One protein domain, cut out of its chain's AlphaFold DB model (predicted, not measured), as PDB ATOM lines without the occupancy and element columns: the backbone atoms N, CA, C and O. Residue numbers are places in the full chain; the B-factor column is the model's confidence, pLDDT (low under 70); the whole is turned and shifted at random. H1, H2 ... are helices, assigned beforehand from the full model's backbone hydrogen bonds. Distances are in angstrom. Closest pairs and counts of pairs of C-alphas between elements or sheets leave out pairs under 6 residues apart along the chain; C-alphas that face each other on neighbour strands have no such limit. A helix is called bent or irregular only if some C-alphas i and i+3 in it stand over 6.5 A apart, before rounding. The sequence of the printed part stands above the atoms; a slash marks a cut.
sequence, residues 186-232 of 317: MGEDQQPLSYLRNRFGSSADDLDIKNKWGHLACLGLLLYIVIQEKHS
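Overview. This is residues 186 to 232 of the 317 residues of the protein "uncharacterized protein LOC117548418 isoform X2" of Gymnodraco acuticeps (UniProt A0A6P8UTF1). From the first printed residues the path leads into a short helix, H1, which packs near the sharp kink of one long helix, H2. H2 folds back on itself, with a kink of 123 degrees near residue 218. The printed part has 47 residues, H1 then H2 and no named strand, an all-helix class. It is compact, radius of gyration of the C-alphas 9.9 A, yet only just elongated, spanning 32 by 21 by 15 A.

Arrangement. Look at H1, residues 193 to 199, and H2, residues 206 to 232: they touch, closest at the C-alphas of Leu 193 and Cys 218, 6.3 A apart. Their lines stand at a shallow tilt of 28 degrees and run the same way, though H2's line is a rough one. Every O i to N i+4 pair is within hydrogen-bond range in H1, and 15 of 23 in H2.

Along the chain. Find C-alpha 193 at (125.419, 94.914, 114.413), where H1 begins; it runs 9.9 A. H2 measures 16.7 A from C-alpha 206 to C-alpha 232 at (144.654, 94.791, 108.424). It is irregular: C-alphas 212 and 215 are 9.5 A apart.

Size, cuts and confidence. The C-alphas of Glu 188 and Ser 232 are farthest apart, 32.0 A. The printed part has no cut, and the link from H1 to H2 is short. Confidence is low, under 70, at residues 187 to 189 and 232.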
ATOM      1  N   MET A 186     121.630  84.095 114.466       75.44
ATOM      2  CA  MET A 186     120.617  84.517 113.500       75.44
ATOM      3  C   MET A 186     119.226  84.332 114.115       75.44
ATOM      4  O   MET A 186     118.890  83.207 114.464       75.44
ATOM      5  N   GLY A 187     118.442  85.401 114.299       67.38
ATOM      6  CA  GLY A 187     117.129  85.302 114.956       67.38
ATOM      7  C   GLY A 187     116.492  86.639 115.352       67.38
ATOM      8  O   GLY A 187     117.045  87.701 115.086       67.38
ATOM      9  N   GLU A 188     115.318  86.571 115.983       55.66
ATOM     10  CA  GLU A 188     114.498  87.743 116.347       55.66
ATOM     11  C   GLU A 188     115.125  88.602 117.463       55.66
ATOM     12  O   GLU A 188     114.984  89.823 117.443       55.66
ATOM     13  N   ASP A 189     115.921  88.000 118.354       63.00
ATOM     14  CA  ASP A 189     116.623  88.685 119.457       63.00
ATOM     15  C   ASP A 189     118.039  89.161 119.076       63.00
ATOM     16  O   ASP A 189     118.959  89.216 119.901       63.00
ATOM     17  N   GLN A 190     118.253  89.473 117.797       71.38
ATOM     18  CA  GLN A 190     119.556  89.895 117.295       71.38
ATOM     19  C   GLN A 190     120.042  91.183 117.960       71.38
ATOM     20  O   GLN A 190     119.402  92.235 117.901       71.38
ATOM     21  N   GLN A 191     121.252  91.121 118.518       82.44
ATOM     22  CA  GLN A 191     121.948  92.322 118.950       82.44
ATOM     23  C   GLN A 191     122.226  93.222 117.738       82.44
ATOM     24  O   GLN A 191     122.598  92.720 116.671       82.44
ATOM     25  N   PRO A 192     122.105  94.555 117.875       89.62
ATOM     26  CA  PRO A 192     122.464  95.465 116.801       89.62
ATOM     27  C   PRO A 192     123.896  95.207 116.323       89.62
ATOM     28  O   PRO A 192     124.820  95.091 117.130       89.62
ATOM     29  N   LEU A 193     124.101  95.170 115.006       92.56
ATOM     30  CA  LEU A 193     125.419  94.914 114.413       92.56
ATOM     31  C   LEU A 193     126.498  95.869 114.964       92.56
ATOM     32  O   LEU A 193     127.600  95.440 115.304       92.56
ATOM     33  N   SER A 194     126.136  97.142 115.149       93.81
ATOM     34  CA  SER A 194     126.987  98.176 115.742       93.81
ATOM     35  C   SER A 194     127.374  97.875 117.191       93.81
ATOM     36  O   SER A 194     128.505  98.149 117.593       93.81
ATOM     37  N   TYR A 195     126.463  97.294 117.979       94.19
ATOM     38  CA  TYR A 195     126.735  96.880 119.352       94.19
ATOM     39  C   TYR A 195     127.786  95.770 119.375       94.19
ATOM     40  O   TYR A 195     128.799  95.919 120.057       94.19
ATOM     41  N   LEU A 196     127.598  94.708 118.582       94.81
ATOM     42  CA  LEU A 196     128.561  93.605 118.479       94.81
ATOM     43  C   LEU A 196     129.926  94.112 118.008       94.81
ATOM     44  O   LEU A 196     130.956  93.798 118.606       94.81
ATOM     45  N   ARG A 197     129.940  94.968 116.982       95.25
ATOM     46  CA  ARG A 197     131.167  95.577 116.465       95.25
ATOM     47  C   ARG A 197     131.922  96.314 117.570       95.25
ATOM     48  O   ARG A 197     133.110  96.063 117.773       95.25
ATOM     49  N   ASN A 198     131.237  97.201 118.290       94.81
ATOM     50  CA  ASN A 198     131.841  98.014 119.342       94.81
ATOM     51  C   ASN A 198     132.303  97.149 120.523       94.81
ATOM     52  O   ASN A 198     133.405  97.343 121.032       94.81
ATOM     53  N   ARG A 199     131.496  96.158 120.921       94.19
ATOM     54  CA  ARG A 199     131.800  95.227 122.012       94.19
ATOM     55  C   ARG A 199     133.112  94.473 121.784       94.19
ATOM     56  O   ARG A 199     133.890  94.310 122.720       94.19
ATOM     57  N   PHE A 200     133.375  94.048 120.548       93.62
ATOM     58  CA  PHE A 200     134.596  93.321 120.181       93.62
ATOM     59  C   PHE A 200     135.695  94.215 119.575       93.62
ATOM     60  O   PHE A 200     136.692  93.700 119.051       93.62
ATOM     61  N   GLY A 201     135.535  95.541 119.687       91.12
ATOM     62  CA  GLY A 201     136.534  96.546 119.318       91.12
ATOM     63  C   GLY A 201     136.857  96.593 117.826       91.12
ATOM     64  O   GLY A 201     138.001  96.858 117.466       91.12
ATOM     65  N   SER A 202     135.886  96.284 116.969       93.56
ATOM     66  CA  SER A 202     136.111  96.155 115.532       93.56
ATOM     67  C   SER A 202     135.955  97.469 114.781       93.56
ATOM     68  O   SER A 202     135.091  98.286 115.093       93.56
ATOM     69  N   SER A 203     136.767  97.650 113.742       92.69
ATOM     70  CA  SER A 203     136.689  98.787 112.819       92.69
ATOM     71  C   SER A 203     135.815  98.521 111.591       92.69
ATOM     72  O   SER A 203     135.887  99.276 110.625       92.69
ATOM     73  N   ALA A 204     135.035  97.435 111.592       93.25
ATOM     74  CA  ALA A 204     134.164  97.081 110.477       93.25
ATOM     75  C   ALA A 204     133.171  98.208 110.137       93.25
ATOM     76  O   ALA A 204     132.600  98.849 111.028       93.25
ATOM     77  N   ASP A 205     132.929  98.403 108.846       94.56
ATOM     78  CA  ASP A 205     131.823  99.230 108.382       94.56
ATOM     79  C   ASP A 205     130.534  98.390 108.366       94.56
ATOM     80  O   ASP A 205     130.450  97.348 107.712       94.56
ATOM     81  N   ASP A 206     129.530  98.817 109.133       94.50
ATOM     82  CA  ASP A 206     128.275  98.073 109.283       94.50
ATOM     83  C   ASP A 206     127.501  97.983 107.963       94.50
ATOM     84  O   ASP A 206     126.808  96.990 107.730       94.50
ATOM     85  N   LEU A 207     127.576  99.020 107.124       94.44
ATOM     86  CA  LEU A 207     126.884  99.074 105.842       94.44
ATOM     87  C   LEU A 207     127.547  98.110 104.857       94.44
ATOM     88  O   LEU A 207     126.842  97.323 104.229       94.44
ATOM     89  N   ASP A 208     128.877  98.085 104.800       94.69
ATOM     90  CA  ASP A 208     129.622  97.136 103.967       94.69
ATOM     91  C   ASP A 208     129.342  95.685 104.373       94.69
ATOM     92  O   ASP A 208     129.092  94.829 103.517       94.69
ATOM     93  N   ILE A 209     129.331  95.394 105.681       95.19
ATOM     94  CA  ILE A 209     129.002  94.057 106.183       95.19
ATOM     95  C   ILE A 209     127.573  93.672 105.789       95.19
ATOM     96  O   ILE A 209     127.370  92.576 105.267       95.19
ATOM     97  N   LYS A 210     126.589  94.556 105.983       94.44
ATOM     98  CA  LYS A 210     125.190  94.287 105.609       94.44
ATOM     99  C   LYS A 210     125.018  94.091 104.108       94.44
ATOM    100  O   LYS A 210     124.346  93.149 103.706       94.44
ATOM    101  N   ASN A 211     125.647  94.927 103.288       94.69
ATOM    102  CA  ASN A 211     125.563  94.828 101.833       94.69
ATOM    103  C   ASN A 211     126.158  93.512 101.325       94.69
ATOM    104  O   ASN A 211     125.619  92.905 100.405       94.69
ATOM    105  N   LYS A 212     127.251  93.049 101.943       93.44
ATOM    106  CA  LYS A 212     127.924  91.811 101.542       93.44
ATOM    107  C   LYS A 212     127.241  90.545 102.059       93.44
ATOM    108  O   LYS A 212     127.220  89.540 101.357       93.44
ATOM    109  N   TRP A 213     126.743  90.567 103.293       92.75
ATOM    110  CA  TRP A 213     126.274  89.367 103.990       92.75
ATOM    111  C   TRP A 213     124.753  89.283 104.140       92.75
ATOM    112  O   TRP A 213     124.236  88.220 104.478       92.75
ATOM    113  N   GLY A 214     124.018  90.368 103.893       91.75
ATOM    114  CA  GLY A 214     122.563  90.413 104.006       91.75
ATOM    115  C   GLY A 214     122.079  89.944 105.380       91.75
ATOM    116  O   GLY A 214     122.490  90.469 106.415       91.75
ATOM    117  N   HIS A 215     121.235  88.911 105.393       90.12
ATOM    118  CA  HIS A 215     120.716  88.299 106.621       90.12
ATOM    119  C   HIS A 215     121.800  87.610 107.477       90.12
ATOM    120  O   HIS A 215     121.596  87.395 108.668       90.12
ATOM    121  N   LEU A 216     122.973  87.317 106.904       92.75
ATOM    122  CA  LEU A 216     124.132  86.751 107.599       92.75
ATOM    123  C   LEU A 216     125.066  87.831 108.176       92.75
ATOM    124  O   LEU A 216     126.203  87.523 108.523       92.75
ATOM    125  N   ALA A 217     124.642  89.097 108.271       94.25
ATOM    126  CA  ALA A 217     125.504  90.209 108.691       94.25
ATOM    127  C   ALA A 217     126.243  89.964 110.018       94.25
ATOM    128  O   ALA A 217     127.431  90.264 110.112       94.25
ATOM    129  N   CYS A 218     125.588  89.369 111.022       94.75
ATOM    130  CA  CYS A 218     126.230  89.033 112.298       94.75
ATOM    131  C   CYS A 218     127.357  88.000 112.115       94.75
ATOM    132  O   CYS A 218     128.473  88.209 112.588       94.75
ATOM    133  N   LEU A 219     127.109  86.930 111.355       94.62
ATOM    134  CA  LEU A 219     128.143  85.954 110.996       94.62
ATOM    135  C   LEU A 219     129.279  86.613 110.198       94.62
ATOM    136  O   LEU A 219     130.457  86.391 110.476       94.62
ATOM    137  N   GLY A 220     128.936  87.477 109.244       94.81
ATOM    138  CA  GLY A 220     129.904  88.230 108.457       94.81
ATOM    139  C   GLY A 220     130.805  89.122 109.303       94.81
ATOM    140  O   GLY A 220     132.021  89.151 109.096       94.81
ATOM    141  N   LEU A 221     130.228  89.794 110.301       96.19
ATOM    142  CA  LEU A 221     130.967  90.586 111.276       96.19
ATOM    143  C   LEU A 221     131.892  89.707 112.129       96.19
ATOM    144  O   LEU A 221     133.058  90.058 112.291       96.19
ATOM    145  N   LEU A 222     131.428  88.551 112.617       96.25
ATOM    146  CA  LEU A 222     132.271  87.602 113.356       96.25
ATOM    147  C   LEU A 222     133.507  87.196 112.536       96.25
ATOM    148  O   LEU A 222     134.635  87.236 113.034       96.25
ATOM    149  N   LEU A 223     133.319  86.851 111.259       95.19
ATOM    150  CA  LEU A 223     134.432  86.501 110.374       95.19
ATOM    151  C   LEU A 223     135.364  87.688 110.117       95.19
ATOM    152  O   LEU A 223     136.583  87.503 110.084       95.19
ATOM    153  N   TYR A 224     134.827  88.900 109.957       95.25
ATOM    154  CA  TYR A 224     135.638  90.106 109.800       95.25
ATOM    155  C   TYR A 224     136.532  90.338 111.026       95.25
ATOM    156  O   TYR A 224     137.748  90.489 110.883       95.25
ATOM    157  N   ILE A 225     135.941  90.274 112.223       95.44
ATOM    158  CA  ILE A 225     136.609  90.448 113.519       95.44
ATOM    159  C   ILE A 225     137.759  89.454 113.690       95.44
ATOM    160  O   ILE A 225     138.849  89.820 114.135       95.44
ATOM    161  N   VAL A 226     137.521  88.179 113.372       95.19
ATOM    162  CA  VAL A 226     138.493  87.113 113.640       95.19
ATOM    163  C   VAL A 226     139.551  87.007 112.540       95.19
ATOM    164  O   VAL A 226     140.735  86.835 112.841       95.19
ATOM    165  N   ILE A 227     139.149  87.101 111.270       91.94
ATOM    166  CA  ILE A 227     140.026  86.853 110.121       91.94
ATOM    167  C   ILE A 227     140.599  88.165 109.581       91.94
ATOM    168  O   ILE A 227     141.818  88.327 109.530       91.94
ATOM    169  N   GLN A 228     139.754  89.100 109.145       85.12
ATOM    170  CA  GLN A 228     140.191  90.237 108.323       85.12
ATOM    171  C   GLN A 228     140.897  91.325 109.133       85.12
ATOM    172  O   GLN A 228     141.968  91.786 108.743       85.12
ATOM    173  N   GLU A 229     140.374  91.677 110.304       81.44
ATOM    174  CA  GLU A 229     140.958  92.698 111.184       81.44
ATOM    175  C   GLU A 229     142.398  92.341 111.608       81.44
ATOM    176  O   GLU A 229     143.294  93.192 111.696       81.44
ATOM    177  N   LYS A 230     142.669  91.040 111.772       74.75
ATOM    178  CA  LYS A 230     144.015  90.507 112.009       74.75
ATOM    179  C   LYS A 230     144.967  90.773 110.838       74.75
ATOM    180  O   LYS A 230     146.158  91.006 111.052       74.75
ATOM    181  N   HIS A 231     144.484  90.693 109.602       70.31
ATOM    182  CA  HIS A 231     145.296  90.980 108.422       70.31
ATOM    183  C   HIS A 231     145.551  92.487 108.273       70.31
ATOM    184  O   HIS A 231     146.699  92.876 108.053       70.31
ATOM    185  N   SER A 232     144.537  93.327 108.500       68.56
ATOM    186  CA  SER A 232     144.654  94.791 108.424       68.56
ATOM    187  C   SER A 232     145.636  95.366 109.452       68.56
ATOM    188  O   SER A 232     146.495  96.177 109.106       68.56
TER     189      SER A 232